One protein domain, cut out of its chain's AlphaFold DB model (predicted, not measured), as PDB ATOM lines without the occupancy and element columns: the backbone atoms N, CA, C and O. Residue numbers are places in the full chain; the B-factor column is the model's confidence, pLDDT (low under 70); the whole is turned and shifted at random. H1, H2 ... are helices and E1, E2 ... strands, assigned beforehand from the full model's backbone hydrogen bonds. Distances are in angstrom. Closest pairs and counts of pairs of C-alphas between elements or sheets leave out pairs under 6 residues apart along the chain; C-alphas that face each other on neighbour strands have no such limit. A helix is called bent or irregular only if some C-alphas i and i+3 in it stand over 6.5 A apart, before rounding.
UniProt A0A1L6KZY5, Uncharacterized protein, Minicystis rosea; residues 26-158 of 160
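This is residues 26 to 158 of the 160 residues of an uncharacterized protein of Minicystis rosea (UniProt A0A1L6KZY5). A small, strongly twisted three-stranded sheet, E3, E5 and E4, forms the core, with the long helix H3 along one face and the two-stranded hairpin E1 and E2 crossing the other. H1 packs on H3 and on edge strand E3, H2 only grazes the sheet, and the loop after E6 reaches to one end of the longest axis. The printed part has 133 residues with three named helices and six named strands, in the order H1 E1 E2 E3 H2 E4 E5 E6 H3; the main sheet, ordered E3 E5 E4, is mixed, and the class is mixed, helices and strands. The whole is compact, with a radius of gyration of the C-alphas of 14.7 A, yet elongated in outline, spanning 52 by 33 by 26 A.

In the main sheet, E3 is residues 74 to 79, 15.9 A long; E5 is residues 112 to 118, 18.8 A; and E4 is residues 102 to 106, 12.9 A. E1 is residues 52 to 55 and E2 residues 62 to 65. H1, residues 30 to 43, is 19.8 A long and begins with C-alpha 30 at (173.026, 149.227, 189.391). H2, residues 81 to 90, is 14.4 A long and irregular, C-alphas 86 and 89 being 9.0 A apart. E6 is residues 123 to 125. H3, residues 136 to 157, is 31.5 A long and ends with C-alpha 157 at (190.784, 166.332, 201.791).

E3 and E5 are parallel, with N 77 and O 115 2.9 A apart, within hydrogen-bond range. E5 and E4 are an antiparallel hairpin, with N 106 and O 112 at 2.8 A. E1 and E2 are also an antiparallel hairpin, with N 63 and O 54 at 2.8 A. The two sheets make a sandwich, two sheets face to face, their strands at 81 degrees; the closest C-alphas of E2 and E3 are those of Ile 65 and Ala 77, 4.6 A. H1 and H3 with the main sheet make two layers, helices on one face of a sheet. H3 is over E3 and E5 at a height over the sheet of 10.5 A, along the strands. H1 and H3 touch at a steep tilt of 49 degrees, the same way, closest at the C-alphas of Ala 40 and Ala 144, 5.3 A. E5 and E6 are apart. Every O i to N i+4 pair is within hydrogen-bond range in H1 and H3, and 4 of 6 are in H2.

The C-alphas of Asp 109 and Glu 130, the two farthest apart, are 51.9 A from each other. The printed part has no cut. The link from H2 to E4, 11 residues, is long. The mean pLDDT of the printed part is 92.7, and residues 127 to 133 are under 70.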
ATOM      1  N   LYS A  26     170.113 138.948 197.094       89.25
ATOM      2  CA  LYS A  26     170.203 139.676 195.831       89.25
ATOM      3  C   LYS A  26     170.933 140.992 196.051       89.25
ATOM      4  O   LYS A  26     170.732 141.634 197.082       89.25
ATOM      5  N   PRO A  27     171.771 141.421 195.102       92.38
ATOM      6  CA  PRO A  27     172.379 142.733 195.178       92.38
ATOM      7  C   PRO A  27     171.398 143.847 194.827       92.38
ATOM      8  O   PRO A  27     170.421 143.632 194.103       92.38
ATOM      9  N   ILE A  28     171.695 145.063 195.289       94.69
ATOM     10  CA  ILE A  28     171.071 146.272 194.739       94.69
ATOM     11  C   ILE A  28     171.425 146.345 193.249       94.69
ATOM     12  O   ILE A  28     172.597 146.214 192.870       94.69
ATOM     13  N   ASP A  29     170.408 146.521 192.404       94.06
ATOM     14  CA  ASP A  29     170.615 146.722 190.976       94.06
ATOM     15  C   ASP A  29     171.327 148.052 190.724       94.06
ATOM     16  O   ASP A  29     171.127 149.032 191.440       94.06
ATOM     17  N   GLU A  30     172.165 148.085 189.697       95.12
ATOM     18  CA  GLU A  30     173.026 149.227 189.391       95.12
ATOM     19  C   GLU A  30     172.234 150.534 189.243       95.12
ATOM     20  O   GLU A  30     172.550 151.540 189.878       95.12
ATOM     21  N   ARG A  31     171.119 150.515 188.500       96.88
ATOM     22  CA  ARG A  31     170.264 151.696 188.323       96.88
ATOM     23  C   ARG A  31     169.757 152.224 189.665       96.88
ATOM     24  O   ARG A  31     169.800 153.433 189.908       96.88
ATOM     25  N   ARG A  32     169.297 151.338 190.550       97.44
ATOM     26  CA  ARG A  32     168.866 151.714 191.896       97.44
ATOM     27  C   ARG A  32     170.023 152.213 192.756       97.44
ATOM     28  O   ARG A  32     169.857 153.206 193.467       97.44
ATOM     29  N   ALA A  33     171.193 151.587 192.672       97.88
ATOM     30  CA  ALA A  33     172.390 152.035 193.371       97.88
ATOM     31  C   ALA A  33     172.771 153.465 192.954       97.88
ATOM     32  O   ALA A  33     172.995 154.313 193.819       97.88
ATOM     33  N   ILE A  34     172.727 153.781 191.656       98.31
ATOM     34  CA  ILE A  34     172.980 155.126 191.116       98.31
ATOM     35  C   ILE A  34     172.005 156.158 191.699       98.31
ATOM     36  O   ILE A  34     172.422 157.249 192.099       98.31
ATOM     37  N   GLU A  35     170.711 155.840 191.792       98.38
ATOM     38  CA  GLU A  35     169.722 156.728 192.419       98.38
ATOM     39  C   GLU A  35     170.053 157.013 193.891       98.38
ATOM     40  O   GLU A  35     169.997 158.168 194.335       98.38
ATOM     41  N   VAL A  36     170.416 155.969 194.642       98.50
ATOM     42  CA  VAL A  36     170.794 156.066 196.058       98.50
ATOM     43  C   VAL A  36     172.065 156.901 196.219       98.50
ATOM     44  O   VAL A  36     172.078 157.826 197.033       98.50
ATOM     45  N   ILE A  37     173.095 156.652 195.405       98.62
ATOM     46  CA  ILE A  37     174.364 157.395 195.408       98.62
ATOM     47  C   ILE A  37     174.114 158.879 195.126       98.62
ATOM     48  O   ILE A  37     174.554 159.738 195.894       98.62
ATOM     49  N   ARG A  38     173.347 159.211 194.079       98.56
ATOM     50  CA  ARG A  38     173.007 160.606 193.741       98.56
ATOM     51  C   ARG A  38     172.272 161.301 194.883       98.56
ATOM     52  O   ARG A  38     172.563 162.458 195.186       98.56
ATOM     53  N   ARG A  39     171.318 160.616 195.520       98.44
ATOM     54  CA  ARG A  39     170.571 161.163 196.661       98.44
ATOM     55  C   ARG A  39     171.483 161.397 197.867       98.44
ATOM     56  O   ARG A  39     171.396 162.463 198.471       98.44
ATOM     57  N   ALA A  40     172.364 160.449 198.175       98.31
ATOM     58  CA  ALA A  40     173.325 160.546 199.271       98.31
ATOM     59  C   ALA A  40     174.348 161.677 199.054       98.31
ATOM     60  O   ALA A  40     174.623 162.452 199.968       98.31
ATOM     61  N   MET A  41     174.852 161.852 197.828       97.94
ATOM     62  CA  MET A  41     175.711 162.992 197.485       97.94
ATOM     63  C   MET A  41     174.998 164.331 197.693       97.94
ATOM     64  O   MET A  41     175.555 165.238 198.315       97.94
ATOM     65  N   LYS A  42     173.746 164.441 197.228       97.75
ATOM     66  CA  LYS A  42     172.931 165.649 197.421       97.75
ATOM     67  C   LYS A  42     172.649 165.937 198.890       97.75
ATOM     68  O   LYS A  42     172.678 167.103 199.269       97.75
ATOM     69  N   SER A  43     172.398 164.920 199.721       97.12
ATOM     70  CA  SER A  43     172.169 165.136 201.159       97.12
ATOM     71  C   SER A  43     173.399 165.685 201.875       97.12
ATOM     72  O   SER A  43     173.253 166.441 202.827       97.12
ATOM     73  N   GLU A  44     174.598 165.378 201.375       95.81
ATOM     74  CA  GLU A  44     175.837 165.998 201.849       95.81
ATOM     75  C   GLU A  44     176.126 167.336 201.167       95.81
ATOM     76  O   GLU A  44     177.161 167.933 201.422       95.81
ATOM     77  N   GLY A  45     175.270 167.845 200.280       94.62
ATOM     78  CA  GLY A  45     175.488 169.111 199.575       94.62
ATOM     79  C   GLY A  45     176.566 169.056 198.486       94.62
ATOM     80  O   GLY A  45     177.159 170.085 198.171       94.62
ATOM     81  N   ALA A  46     176.866 167.874 197.942       95.88
ATOM     82  CA  ALA A  46     177.580 167.748 196.673       95.88
ATOM     83  C   ALA A  46     176.587 167.805 195.498       95.88
ATOM     84  O   ALA A  46     175.423 167.427 195.642       95.88
ATOM     85  N   ASP A  47     177.050 168.260 194.333       96.88
ATOM     86  CA  ASP A  47     176.248 168.287 193.106       96.88
ATOM     87  C   ASP A  47     176.607 167.090 192.207       96.88
ATOM     88  O   ASP A  47     177.678 167.096 191.596       96.88
ATOM     89  N   PRO A  48     175.787 166.022 192.157       97.06
ATOM     90  CA  PRO A  48     176.118 164.825 191.395       97.06
ATOM     91  C   PRO A  48     176.008 165.066 189.883       97.06
ATOM     92  O   PRO A  48     174.926 165.328 189.355       97.06
ATOM     93  N   GLY A  49     177.122 164.882 189.183       95.50
ATOM     94  CA  GLY A  49     177.245 164.979 187.731       95.50
ATOM     95  C   GLY A  49     176.885 163.688 186.990       95.50
ATOM     96  O   GLY A  49     176.359 162.729 187.564       95.50
ATOM     97  N   GLY A  50     177.140 163.672 185.682       94.75
ATOM     98  CA  GLY A  50     176.982 162.486 184.833       94.75
ATOM     99  C   GLY A  50     178.053 161.421 185.083       94.75
ATOM    100  O   GLY A  50     179.054 161.687 185.759       94.75
ATOM    101  N   GLY A  51     177.817 160.233 184.529       95.12
ATOM    102  CA  GLY A  51     178.824 159.179 184.490       95.12
ATOM    103  C   GLY A  51     179.896 159.456 183.433       95.12
ATOM    104  O   GLY A  51     179.652 160.213 182.487       95.12
ATOM    105  N   ARG A  52     181.097 158.903 183.617       96.56
ATOM    106  CA  ARG A  52     182.227 159.041 182.682       96.56
ATOM    107  C   ARG A  52     183.263 157.944 182.885       96.56
ATOM    108  O   ARG A  52     183.447 157.484 184.006       96.56
ATOM    109  N   ASP A  53     184.001 157.633 181.830       97.12
ATOM    110  CA  ASP A  53     185.142 156.726 181.909       97.12
ATOM    111  C   ASP A  53     186.430 157.495 182.180       97.12
ATOM    112  O   ASP A  53     186.708 158.520 181.555       97.12
ATOM    113  N   GLU A  54     187.242 156.977 183.091       96.31
ATOM    114  CA  GLU A  54     188.566 157.509 183.398       96.31
ATOM    115  C   GLU A  54     189.577 156.366 183.396       96.31
ATOM    116  O   GLU A  54     189.282 155.248 183.814       96.31
ATOM    117  N   LYS A  55     190.807 156.632 182.967       97.25
ATOM    118  CA  LYS A  55     191.876 155.639 183.067       97.25
ATOM    119  C   LYS A  55     192.303 155.483 184.523       97.25
ATOM    120  O   LYS A  55     192.553 156.483 185.194       97.25
ATOM    121  N   ILE A  56     192.434 154.254 185.019       97.00
ATOM    122  CA  ILE A  56     193.010 154.021 186.350       97.00
ATOM    123  C   ILE A  56     194.495 154.404 186.302       97.00
ATOM    124  O   ILE A  56     195.241 153.947 185.432       97.00
ATOM    125  N   ALA A  57     194.946 155.250 187.230       94.62
ATOM    126  CA  ALA A  57     196.297 155.795 187.182       94.62
ATOM    127  C   ALA A  57     197.350 154.681 187.310       94.62
ATOM    128  O   ALA A  57     197.289 153.838 188.206       94.62
ATOM    129  N   GLY A  58     198.325 154.678 186.399       90.62
ATOM    130  CA  GLY A  58     199.366 153.645 186.333       90.62
ATOM    131  C   GLY A  58     198.904 152.291 185.779       90.62
ATOM    132  O   GLY A  58     199.712 151.370 185.710       90.62
ATOM    133  N   GLN A  59     197.645 152.162 185.357       91.56
ATOM    134  CA  GLN A  59     197.077 150.957 184.751       91.56
ATOM    135  C   GLN A  59     196.621 151.245 183.314       91.56
ATOM    136  O   GLN A  59     196.483 152.396 182.905       91.56
ATOM    137  N   SER A  60     196.387 150.204 182.514       91.00
ATOM    138  CA  SER A  60     195.844 150.342 181.152       91.00
ATOM    139  C   SER A  60     194.316 150.312 181.089       91.00
ATOM    140  O   SER A  60     193.759 150.617 180.038       91.00
ATOM    141  N   LYS A  61     193.645 149.941 182.185       95.50
ATOM    142  CA  LYS A  61     192.190 149.766 182.231       95.50
ATOM    143  C   LYS A  61     191.457 151.072 182.526       95.50
ATOM    144  O   LYS A  61     191.962 151.932 183.252       95.50
ATOM    145  N   MET A  62     190.258 151.176 181.966       97.44
ATOM    146  CA  MET A  62     189.312 152.257 182.221       97.44
ATOM    147  C   MET A  62     188.388 151.848 183.365       97.44
ATOM    148  O   MET A  62     187.993 150.690 183.437       97.44
ATOM    149  N   ILE A  63     188.052 152.787 184.241       97.19
ATOM    150  CA  ILE A  63     187.000 152.641 185.240       97.19
ATOM    151  C   ILE A  63     185.821 153.531 184.857       97.19
ATOM    152  O   ILE A  63     186.009 154.725 184.604       97.19
ATOM    153  N   HIS A  64     184.619 152.954 184.845       98.00
ATOM    154  CA  HIS A  64     183.391 153.724 184.724       98.00
ATOM    155  C   HIS A  64     183.058 154.359 186.075       98.00
ATOM    156  O   HIS A  64     182.947 153.682 187.094       98.00
ATOM    157  N   ILE A  65     182.956 155.683 186.105       98.12
ATOM    158  CA  ILE A  65     182.447 156.435 187.248       98.12
ATOM    159  C   ILE A  65     180.966 156.670 186.985       98.12
ATOM    160  O   ILE A  65     180.645 157.515 186.153       98.12
ATOM    161  N   ASP A  66     180.070 156.016 187.717       98.38
ATOM    162  CA  ASP A  66     178.618 156.167 187.532       98.38
ATOM    163  C   ASP A  66     178.104 157.548 187.936       98.38
ATOM    164  O   ASP A  66     177.182 158.127 187.342       98.38
ATOM    165  N   VAL A  67     178.691 158.083 189.009       98.50
ATOM    166  CA  VAL A  67     178.304 159.371 189.577       98.50
ATOM    167  C   VAL A  67     179.550 160.178 189.911       98.50
ATOM    168  O   VAL A  67     180.212 159.973 190.931       98.50
ATOM    169  N   GLY A  68     179.869 161.136 189.041       97.25
ATOM    170  CA  GLY A  68     180.827 162.195 189.342       97.25
ATOM    171  C   GLY A  68     180.235 163.290 190.229       97.25
ATOM    172  O   GLY A  68     179.028 163.333 190.456       97.25
ATOM    173  N   VAL A  69     181.067 164.236 190.665       96.25
ATOM    174  CA  VAL A  69     180.607 165.495 191.273       96.25
ATOM    175  C   VAL A  69     181.001 166.678 190.388       96.25
ATOM    176  O   VAL A  69     182.156 166.802 189.982       96.25
ATOM    177  N   SER A  70     180.037 167.543 190.069       94.38
ATOM    178  CA  SER A  70     180.227 168.710 189.203       94.38
ATOM    179  C   SER A  70     181.322 169.631 189.743       94.38
ATOM    180  O   SER A  70     181.284 170.055 190.899       94.38
ATOM    181  N   GLY A  71     182.305 169.952 188.899       91.25
ATOM    182  CA  GLY A  71     183.418 170.831 189.268       91.25
ATOM    183  C   GLY A  71     184.340 170.258 190.350       91.25
ATOM    184  O   GLY A  71     184.968 171.038 191.066       91.25
ATOM    185  N   LYS A  72     184.375 168.925 190.509       94.38
ATOM    186  CA  LYS A  72     185.244 168.227 191.461       94.38
ATOM    187  C   LYS A  72     185.939 167.022 190.837       94.38
ATOM    188  O   LYS A  72     185.341 166.260 190.077       94.38
ATOM    189  N   ARG A  73     187.183 166.779 191.246       93.50
ATOM    190  CA  ARG A  73     187.978 165.602 190.848       93.50
ATOM    191  C   ARG A  73     187.739 164.377 191.730       93.50
ATOM    192  O   ARG A  73     188.671 163.729 192.205       93.50
ATOM    193  N   TYR A  74     186.478 164.029 191.956       96.62
ATOM    194  CA  TYR A  74     186.127 162.756 192.576       96.62
ATOM    195  C   TYR A  74     184.773 162.236 192.094       96.62
ATOM    196  O   TYR A  74     183.976 162.963 191.492       96.62
ATOM    197  N   GLY A  75     184.532 160.954 192.334       97.50
ATOM    198  CA  GLY A  75     183.295 160.282 191.964       97.50
ATOM    199  C   GLY A  75     183.186 158.908 192.608       97.50
ATOM    200  O   GLY A  75     184.058 158.499 193.377       97.50
ATOM    201  N   VAL A  76     182.096 158.220 192.298       98.50
ATOM    202  CA  VAL A  76     181.777 156.885 192.802       98.50
ATOM    203  C   VAL A  76     181.570 155.951 191.615       98.50
ATOM    204  O   VAL A  76     180.871 156.325 190.674       98.50
ATOM    205  N   ALA A  77     182.178 154.770 191.698       98.50
ATOM    206  CA  ALA A  77     181.946 153.634 190.816       98.50
ATOM    207  C   ALA A  77     181.264 152.516 191.622       98.50
ATOM    208  O   ALA A  77     181.796 152.083 192.653       98.50
ATOM    209  N   TYR A  78     180.088 152.081 191.185       98.38
ATOM    210  CA  TYR A  78     179.348 150.946 191.712       98.38
ATOM    211  C   TYR A  78     179.631 149.728 190.836       98.38
ATOM    212  O   TYR A  78     179.049 149.565 189.775       98.38
ATOM    213  N   LEU A  79     180.549 148.882 191.289       97.94
ATOM    214  CA  LEU A  79     181.073 147.784 190.490       97.94
ATOM    215  C   LEU A  79     180.216 146.536 190.659       97.94
ATOM    216  O   LEU A  79     180.138 145.976 191.762       97.94
ATOM    217  N   THR A  80     179.637 146.075 189.558       96.69
ATOM    218  CA  THR A  80     179.071 144.729 189.444       96.69
ATOM    219  C   THR A  80     180.153 143.659 189.597       96.69
ATOM    220  O   THR A  80     181.359 143.936 189.542       96.69
ATOM    221  N   THR A  81     179.732 142.411 189.820       94.62
ATOM    222  CA  THR A  81     180.669 141.278 189.874       94.62
ATOM    223  C   THR A  81     181.461 141.190 188.571       94.62
ATOM    224  O   THR A  81     182.690 141.141 188.614       94.62
ATOM    225  N   GLU A  82     180.778 141.277 187.431       95.50
ATOM    226  CA  GLU A  82     181.367 141.189 186.097       95.50
ATOM    227  C   GLU A  82     182.397 142.300 185.844       95.50
ATOM    228  O   GLU A  82     183.516 142.016 185.420       95.50
ATOM    229  N   GLU A  83     182.076 143.555 186.174       96.50
ATOM    230  CA  GLU A  83     183.016 144.674 186.019       96.50
ATOM    231  C   GLU A  83     184.231 144.533 186.935       96.50
ATOM    232  O   GLU A  83     185.360 144.841 186.548       96.50
ATOM    233  N   SER A  84     184.029 144.055 188.167       96.12
ATOM    234  CA  SER A  84     185.133 143.842 189.101       96.12
ATOM    235  C   SER A  84     186.093 142.751 188.613       96.12
ATOM    236  O   SER A  84     187.313 142.895 188.748       96.12
ATOM    237  N   GLU A  85     185.564 141.699 187.985       96.00
ATOM    238  CA  GLU A  85     186.341 140.635 187.352       96.00
ATOM    239  C   GLU A  85     187.067 141.141 186.102       96.00
ATOM    240  O   GLU A  85     188.263 140.879 185.933       96.00
ATOM    241  N   GLU A  86     186.387 141.933 185.268       96.44
ATOM    242  CA  GLU A  86     186.982 142.556 184.087       96.44
ATOM    243  C   GLU A  86     188.132 143.484 184.475       96.44
ATOM    244  O   GLU A  86     189.183 143.458 183.832       96.44
ATOM    245  N   LEU A  87     187.996 144.266 185.547       96.56
ATOM    246  CA  LEU A  87     189.053 145.133 186.066       96.56
ATOM    247  C   LEU A  87     190.189 144.326 186.708       96.56
ATOM    248  O   LEU A  87     191.368 144.644 186.500       96.56
ATOM    249  N   GLY A  88     189.877 143.227 187.391       95.56
ATOM    250  CA  GLY A  88     190.850 142.297 187.958       95.56
ATOM    251  C   GLY A  88     191.892 143.004 188.829       95.56
ATOM    252  O   GLY A  88     191.564 143.808 189.696       95.56
ATOM    253  N   SER A  89     193.178 142.757 188.569       95.25
ATOM    254  CA  SER A  89     194.285 143.329 189.354       95.25
ATOM    255  C   SER A  89     194.487 144.846 189.210       95.25
ATOM    256  O   SER A  89     195.348 145.403 189.891       95.25
ATOM    257  N   ALA A  90     193.724 145.529 188.346       95.06
ATOM    258  CA  ALA A  90     193.786 146.986 188.226       95.06
ATOM    259  C   ALA A  90     193.115 147.709 189.407       95.06
ATOM    260  O   ALA A  90     193.417 148.877 189.655       95.06
ATOM    261  N   ILE A  91     192.238 147.021 190.142       96.12
ATOM    262  CA  ILE A  91     191.560 147.530 191.335       96.12
ATOM    263  C   ILE A  91     191.880 146.652 192.552       96.12
ATOM    264  O   ILE A  91     192.222 145.476 192.410       96.12
ATOM    265  N   PRO A  92     191.798 147.190 193.781       95.31
ATOM    266  CA  PRO A  92     191.886 146.361 194.974       95.31
ATOM    267  C   PRO A  92     190.680 145.414 195.066       95.31
ATOM    268  O   PRO A  92     189.598 145.726 194.581       95.31
ATOM    269  N   ALA A  93     190.849 144.284 195.756       94.19
ATOM    270  CA  ALA A  93     189.753 143.348 196.021       94.19
ATOM    271  C   ALA A  93     188.589 144.022 196.783       94.19
ATOM    272  O   ALA A  93     188.833 145.025 197.463       94.19
ATOM    273  N   PRO A  94     187.369 143.456 196.772       93.12
ATOM    274  CA  PRO A  94     186.232 143.972 197.531       93.12
ATOM    275  C   PRO A  94     186.533 144.220 199.014       93.12
ATOM    276  O   PRO A  94     187.385 143.568 199.626       93.12
ATOM    277  N   ASN A  95     185.870 145.212 199.606       91.88
ATOM    278  CA  ASN A  95     185.975 145.487 201.038       91.88
ATOM    279  C   ASN A  95     185.383 144.340 201.860       91.88
ATOM    280  O   ASN A  95     184.253 143.934 201.602       91.88
ATOM    281  N   LYS A  96     186.113 143.857 202.871       90.12
ATOM    282  CA  LYS A  96     185.511 143.017 203.919       90.12
ATOM    283  C   LYS A  96     184.691 143.883 204.873       90.12
ATOM    284  O   LYS A  96     184.838 145.105 204.908       90.12
ATOM    285  N   LYS A  97     183.853 143.231 205.680       80.25
ATOM    286  CA  LYS A  97     183.117 143.895 206.758       80.25
ATOM    287  C   LYS A  97     184.089 144.681 207.648       80.25
ATOM    288  O   LYS A  97     185.145 144.165 208.005       80.25
ATOM    289  N   ASP A  98     183.731 145.926 207.946       80.94
ATOM    290  CA  ASP A  98     184.501 146.870 208.766       80.94
ATOM    291  C   ASP A  98     185.862 147.320 208.174       80.94
ATOM    292  O   ASP A  98     186.628 148.026 208.834       80.94
ATOM    293  N   GLU A  99     186.177 146.979 206.917       89.31
ATOM    294  CA  GLU A  99     187.328 147.560 206.215       89.31
ATOM    295  C   GLU A  99     187.046 148.993 205.751       89.31
ATOM    296  O   GLU A  99     185.933 149.356 205.376       89.31
ATOM    297  N   LYS A 100     188.102 149.812 205.688       90.00
ATOM    298  CA  LYS A 100     188.012 151.159 205.112       90.00
ATOM    299  C   LYS A 100     187.683 151.089 203.628       90.00
ATOM    300  O   LYS A 100     188.348 150.358 202.892       90.00
ATOM    301  N   LEU A 101     186.737 151.917 203.193       94.25
ATOM    302  CA  LEU A 101     186.362 152.050 201.788       94.25
ATOM    303  C   LEU A 101     187.583 152.296 200.894       94.25
ATOM    304  O   LEU A 101     188.496 153.055 201.241       94.25
ATOM    305  N   LYS A 102     187.602 151.621 199.746       94.81
ATOM    306  CA  LYS A 102     188.727 151.633 198.812       94.81
ATOM    307  C   LYS A 102     188.561 152.757 197.796       94.81
ATOM    308  O   LYS A 102     187.499 152.925 197.204       94.81
ATOM    309  N   LEU A 103     189.629 153.527 197.609       96.19
ATOM    310  CA  LEU A 103     189.712 154.575 196.599       96.19
ATOM    311  C   LEU A 103     190.836 154.238 195.626       96.19
ATOM    312  O   LEU A 103     191.897 153.775 196.053       96.19
ATOM    313  N   VAL A 104     190.639 154.552 194.351       96.81
ATOM    314  CA  VAL A 104     191.693 154.483 193.336       96.81
ATOM    315  C   VAL A 104     191.943 155.859 192.713       96.81
ATOM    316  O   VAL A 104     191.002 156.643 192.536       96.81
ATOM    317  N   PRO A 105     193.209 156.199 192.414       96.81
ATOM    318  CA  PRO A 105     193.523 157.336 191.566       96.81
ATOM    319  C   PRO A 105     193.137 157.027 190.114       96.81
ATOM    320  O   PRO A 105     193.419 155.941 189.607       96.81
ATOM    321  N   ALA A 106     192.520 157.991 189.444       96.25
ATOM    322  CA  ALA A 106     192.139 157.908 188.040       96.25
ATOM    323  C   ALA A 106     192.455 159.220 187.304       96.25
ATOM    324  O   ALA A 106     192.820 160.223 187.931       96.25
ATOM    325  N   GLY A 107     192.301 159.194 185.985       93.44
ATOM    326  CA  GLY A 107     192.688 160.268 185.076       93.44
ATOM    327  C   GLY A 107     194.180 160.231 184.743       93.44
ATOM    328  O   GLY A 107     194.984 159.623 185.456       93.44
ATOM    329  N   ASP A 108     194.561 160.901 183.656       88.25
ATOM    330  CA  ASP A 108     195.946 160.906 183.162       88.25
ATOM    331  C   ASP A 108     196.943 161.513 184.163       88.25
ATOM    332  O   ASP A 108     198.099 161.097 184.228       88.25
ATOM    333  N   ASP A 109     196.492 162.468 184.982       90.06
ATOM    334  CA  ASP A 109     197.285 163.102 186.042       90.06
ATOM    335  C   ASP A 109     197.187 162.381 187.402       90.06
ATOM    336  O   ASP A 109     197.832 162.782 188.380       90.06
ATOM    337  N   GLY A 110     196.365 161.328 187.480       91.75
ATOM    338  CA  GLY A 110     196.087 160.568 188.691       91.75
ATOM    339  C   GLY A 110     195.489 161.396 189.827       91.75
ATOM    340  O   GLY A 110     195.606 160.991 190.987       91.75
ATOM    341  N   GLN A 111     194.895 162.561 189.548       92.56
ATOM    342  CA  GLN A 111     194.317 163.442 190.569       92.56
ATOM    343  C   GLN A 111     192.851 163.122 190.860       92.56
ATOM    344  O   GLN A 111     192.386 163.406 191.964       92.56
ATOM    345  N   THR A 112     192.133 162.476 189.937       95.94
ATOM    346  CA  THR A 112     190.753 162.052 190.190       95.94
ATOM    347  C   THR A 112     190.738 160.946 191.242       95.94
ATOM    348  O   THR A 112     191.531 160.004 191.197       95.94
ATOM    349  N   ARG A 113     189.864 161.062 192.244       97.31
ATOM    350  CA  ARG A 113     189.678 160.053 193.297       97.31
ATOM    351  C   ARG A 113     188.353 159.336 193.098       97.31
ATOM    352  O   ARG A 113     187.296 159.947 193.231       97.31
ATOM    353  N   VAL A 114     188.413 158.044 192.803       97.94
ATOM    354  CA  VAL A 114     187.221 157.225 192.575       97.94
ATOM    355  C   VAL A 114     187.011 156.314 193.772       97.94
ATOM    356  O   VAL A 114     187.896 155.530 194.111       97.94
ATOM    357  N   LEU A 115     185.861 156.445 194.427       98.19
ATOM    358  CA  LEU A 115     185.400 155.497 195.435       98.19
ATOM    359  C   LEU A 115     184.891 154.234 194.741       98.19
ATOM    360  O   LEU A 115     184.048 154.336 193.853       98.19
ATOM    361  N   LEU A 116     185.359 153.068 195.185       98.25
ATOM    362  CA  LEU A 116     184.892 151.775 194.692       98.25
ATOM    363  C   LEU A 116     183.862 151.185 195.651       98.25
ATOM    364  O   LEU A 116     184.181 150.911 196.809       98.25
ATOM    365  N   LEU A 117     182.647 150.968 195.159       98.00
ATOM    366  CA  LEU A 117     181.559 150.329 195.889       98.00
ATOM    367  C   LEU A 117     181.222 149.010 195.200       98.00
ATOM    368  O   LEU A 117     180.680 149.001 194.105       98.00
ATOM    369  N   PHE A 118     181.568 147.890 195.827       97.19
ATOM    370  CA  PHE A 118     181.377 146.568 195.232       97.19
ATOM    371  C   PHE A 118     179.961 146.061 195.493       97.19
ATOM    372  O   PHE A 118     179.542 145.974 196.648       97.19
ATOM    373  N   GLN A 119     179.256 145.661 194.439       95.62
ATOM    374  CA  GLN A 119     177.875 145.184 194.484       95.62
ATOM    375  C   GLN A 119     177.661 144.062 195.515       95.62
ATOM    376  O   GLN A 119     176.679 144.069 196.256       95.62
ATOM    377  N   GLN A 120     178.616 143.136 195.627       93.88
ATOM    378  CA  GLN A 120     178.589 142.030 196.592       93.88
ATOM    379  C   GLN A 120     178.550 142.458 198.071       93.88
ATOM    380  O   GLN A 120     178.276 141.632 198.938       93.88
ATOM    381  N   ASN A 121     178.818 143.730 198.377       94.31
ATOM    382  CA  ASN A 121     178.739 144.268 199.735       94.31
ATOM    383  C   ASN A 121     177.360 144.862 200.062       94.31
ATOM    384  O   ASN A 121     177.092 145.184 201.220       94.31
ATOM    385  N   TYR A 122     176.477 144.981 199.067       94.12
ATOM    386  CA  TYR A 122     175.154 145.587 199.194       94.12
ATOM    387  C   TYR A 122     174.074 144.586 198.789       94.12
ATOM    388  O   TYR A 122     173.390 144.736 197.777       94.12
ATOM    389  N   LEU A 123     173.948 143.541 199.603       92.00
ATOM    390  CA  LEU A 123     172.997 142.450 199.413       92.00
ATOM    391  C   LEU A 123     171.760 142.636 200.302       92.00
ATOM    392  O   LEU A 123     171.834 143.245 201.372       92.00
ATOM    393  N   TYR A 124     170.628 142.100 199.872       88.88
ATOM    394  CA  TYR A 124     169.400 141.985 200.653       88.88
ATOM    395  C   TYR A 124     168.736 140.632 200.394       88.88
ATOM    396  O   TYR A 124     168.908 140.048 199.327       88.88
ATOM    397  N   ASP A 125     167.976 140.135 201.361       85.31
ATOM    398  CA  ASP A 125     167.212 138.898 201.238       85.31
ATOM    399  C   ASP A 125     166.117 139.076 200.187       85.31
ATOM    400  O   ASP A 125     165.393 140.075 200.187       85.31
ATOM    401  N   ASP A 126     165.930 138.086 199.318       70.88
ATOM    402  CA  ASP A 126     164.951 138.152 198.229       70.88
ATOM    403  C   ASP A 126     163.479 138.023 198.669       70.88
ATOM    404  O   ASP A 126     162.592 137.828 197.834       70.88
ATOM    405  N   LEU A 127     163.230 138.196 199.971       65.06
ATOM    406  CA  LEU A 127     161.942 138.122 200.657       65.06
ATOM    407  C   LEU A 127     161.258 136.744 200.568       65.06
ATOM    408  O   LEU A 127     160.079 136.638 200.909       65.06
ATOM    409  N   SER A 128     161.963 135.680 200.156       58.44
ATOM    410  CA  SER A 128     161.433 134.310 200.186       58.44
ATOM    411  C   SER A 128     161.421 133.728 201.611       58.44
ATOM    412  O   SER A 128     162.249 132.915 201.999       58.44
ATOM    413  N   GLY A 129     160.453 134.156 202.425       58.88
ATOM    414  CA  GLY A 129     160.242 133.659 203.790       58.88
ATOM    415  C   GLY A 129     159.752 134.742 204.753       58.88
ATOM    416  O   GLY A 129     159.817 135.930 204.454       58.88
ATOM    417  N   GLU A 130     159.257 134.339 205.930       57.81
ATOM    418  CA  GLU A 130     158.748 135.279 206.951       57.81
ATOM    419  C   GLU A 130     159.853 135.966 207.777       57.81
ATOM    420  O   GLU A 130     159.582 136.900 208.530       57.81
ATOM    421  N   ALA A 131     161.107 135.524 207.649       56.22
ATOM    422  CA  ALA A 131     162.252 136.141 208.310       56.22
ATOM    423  C   ALA A 131     162.951 137.106 207.342       56.22
ATOM    424  O   ALA A 131     163.595 136.674 206.390       56.22
ATOM    425  N   HIS A 132     162.821 138.410 207.588       60.72
ATOM    426  CA  HIS A 132     163.534 139.461 206.859       60.72
ATOM    427  C   HIS A 132     164.778 139.875 207.656       60.72
ATOM    428  O   HIS A 132     164.729 140.847 208.412       60.72
ATOM    429  N   GLU A 133     165.878 139.129 207.543       64.88
ATOM    430  CA  GLU A 133     167.111 139.452 208.278       64.88
ATOM    431  C   GLU A 133     167.827 140.656 207.649       64.88
ATOM    432  O   GLU A 133     168.338 141.521 208.367       64.88
ATOM    433  N   GLN A 134     167.779 140.784 206.319       74.81
ATOM    434  CA  GLN A 134     168.388 141.897 205.592       74.81
ATOM    435  C   GLN A 134     167.461 142.437 204.495       74.81
ATOM    436  O   GLN A 134     167.288 141.839 203.443       74.81
ATOM    437  N   THR A 135     166.855 143.608 204.717       85.62
ATOM    438  CA  THR A 135     165.942 144.231 203.736       85.62
ATOM    439  C   THR A 135     166.681 145.084 202.701       85.62
ATOM    440  O   THR A 135     167.772 145.597 202.971       85.62
ATOM    441  N   MET A 136     166.045 145.342 201.549       89.12
ATOM    442  CA  MET A 136     166.532 146.321 200.561       89.12
ATOM    443  C   MET A 136     166.765 147.701 201.196       89.12
ATOM    444  O   MET A 136     167.762 148.350 200.905       89.12
ATOM    445  N   ILE A 137     165.904 148.124 202.129       90.06
ATOM    446  CA  ILE A 137     166.051 149.399 202.850       90.06
ATOM    447  C   ILE A 137     167.355 149.420 203.658       90.06
ATOM    448  O   ILE A 137     168.062 150.428 203.669       90.06
ATOM    449  N   THR A 138     167.702 148.310 204.315       91.44
ATOM    450  CA  THR A 138     168.955 148.183 205.068       91.44
ATOM    451  C   THR A 138     170.169 148.262 204.140       91.44
ATOM    452  O   THR A 138     171.120 148.981 204.449       91.44
ATOM    453  N   ALA A 139     170.125 147.573 202.995       93.50
ATOM    454  CA  ALA A 139     171.200 147.588 202.004       93.50
ATOM    455  C   ALA A 139     171.391 148.988 201.391       93.50
ATOM    456  O   ALA A 139     172.507 149.507 201.372       93.50
ATOM    457  N   GLU A 140     170.304 149.644 200.971       96.44
ATOM    458  CA  GLU A 140     170.337 151.024 200.468       96.44
ATOM    459  C   GLU A 140     170.825 152.003 201.539       96.44
ATOM    460  O   GLU A 140     171.581 152.926 201.247       96.44
ATOM    461  N   GLY A 141     170.423 151.799 202.796       96.38
ATOM    462  CA  GLY A 141     170.881 152.597 203.927       96.38
ATOM    463  C   GLY A 141     172.382 152.454 204.179       96.38
ATOM    464  O   GLY A 141     173.036 153.444 204.517       96.38
ATOM    465  N   ALA A 142     172.938 151.252 203.993       95.31
ATOM    466  CA  ALA A 142     174.378 151.018 204.054       95.31
ATOM    467  C   ALA A 142     175.108 151.716 202.904       95.31
ATOM    468  O   ALA A 142     176.009 152.511 203.165       95.31
ATOM    469  N   LEU A 143     174.637 151.532 201.669       97.50
ATOM    470  CA  LEU A 143     175.172 152.212 200.489       97.50
ATOM    471  C   LEU A 143     175.167 153.738 200.662       97.50
ATOM    472  O   LEU A 143     176.176 154.412 200.458       97.50
ATOM    473  N   ALA A 144     174.044 154.298 201.113       98.06
ATOM    474  CA  ALA A 144     173.915 155.725 201.362       98.06
ATOM    475  C   ALA A 144     174.829 156.214 202.493       98.06
ATOM    476  O   ALA A 144     175.277 157.355 202.455       98.06
ATOM    477  N   ARG A 145     175.092 155.411 203.530       97.25
ATOM    478  CA  ARG A 145     176.046 155.775 204.591       97.25
ATOM    479  C   ARG A 145     177.461 155.881 204.031       97.25
ATOM    480  O   ARG A 145     178.079 156.926 204.193       97.25
ATOM    481  N   ASP A 146     177.911 154.862 203.308       97.25
ATOM    482  CA  ASP A 146     179.272 154.796 202.769       97.25
ATOM    483  C   ASP A 146     179.559 155.957 201.805       97.25
ATOM    484  O   ASP A 146     180.617 156.588 201.863       97.25
ATOM    485  N   VAL A 147     178.580 156.314 200.966       98.00
ATOM    486  CA  VAL A 147     178.677 157.479 200.071       98.00
ATOM    487  C   VAL A 147     178.773 158.787 200.858       98.00
ATOM    488  O   VAL A 147     179.580 159.648 200.510       98.00
ATOM    489  N   ARG A 148     177.976 158.961 201.919       97.88
ATOM    490  CA  ARG A 148     178.007 160.183 202.743       97.88
ATOM    491  C   ARG A 148     179.335 160.346 203.476       97.88
ATOM    492  O   ARG A 148     179.917 161.436 203.463       97.88
ATOM    493  N   ASP A 149     179.844 159.254 204.038       95.69
ATOM    494  CA  ASP A 149     181.145 159.218 204.704       95.69
ATOM    495  C   ASP A 149     182.265 159.568 203.718       95.69
ATOM    496  O   ASP A 149     183.140 160.386 204.021       95.69
ATOM    497  N   PHE A 150     182.203 159.037 202.492       96.31
ATOM    498  CA  PHE A 150     183.140 159.393 201.431       96.31
ATOM    499  C   PHE A 150     183.050 160.866 201.023       96.31
ATOM    500  O   PHE A 150     184.090 161.511 200.912       96.31
ATOM    501  N   VAL A 151     181.856 161.429 200.813       95.69
ATOM    502  CA  VAL A 151     181.715 162.849 200.437       95.69
ATOM    503  C   VAL A 151     182.259 163.753 201.544       95.69
ATOM    504  O   VAL A 151     182.989 164.709 201.264       95.69
ATOM    505  N   THR A 152     181.982 163.426 202.806       95.25
ATOM    506  CA  THR A 152     182.550 164.124 203.966       95.25
ATOM    507  C   THR A 152     184.077 164.044 203.963       95.25
ATOM    508  O   THR A 152     184.767 165.062 204.096       95.25
ATOM    509  N   TYR A 153     184.627 162.852 203.732       94.19
ATOM    510  CA  TYR A 153     186.065 162.642 203.613       94.19
ATOM    511  C   TYR A 153     186.675 163.433 202.443       94.19
ATOM    512  O   TYR A 153     187.667 164.137 202.637       94.19
ATOM    513  N   ALA A 154     186.068 163.402 201.257       93.62
ATOM    514  CA  ALA A 154     186.529 164.111 200.065       93.62
ATOM    515  C   ALA A 154     186.576 165.631 200.280       93.62
ATOM    516  O   ALA A 154     187.558 166.283 199.916       93.62
ATOM    517  N   LYS A 155     185.566 166.193 200.956       91.69
ATOM    518  CA  LYS A 155     185.558 167.603 201.373       91.69
ATOM    519  C   LYS A 155     186.688 167.922 202.344       91.69
ATOM    520  O   LYS A 155     187.377 168.923 202.166       91.69
ATOM    521  N   SER A 156     186.917 167.056 203.334       91.62
ATOM    522  CA  SER A 156     188.005 167.230 204.308       91.62
ATOM    523  C   SER A 156     189.391 167.214 203.652       91.62
ATOM    524  O   SER A 156     190.303 167.904 204.105       91.62
ATOM    525  N   LYS A 157     189.541 166.458 202.559       89.94
ATOM    526  CA  LYS A 157     190.784 166.332 201.791       89.94
ATOM    527  C   LYS A 157     190.919 167.333 200.648       89.94
ATOM    528  O   LYS A 157     191.982 167.359 200.038       89.94
ATOM    529  N   ARG A 158     189.896 168.157 200.391       84.44
ATOM    530  CA  ARG A 158     189.851 169.134 199.291       84.44
ATOM    531  C   ARG A 158     190.223 168.511 197.946       84.44
ATOM    532  O   ARG A 158     191.139 168.965 197.272       84.44
TER     533      ARG A 158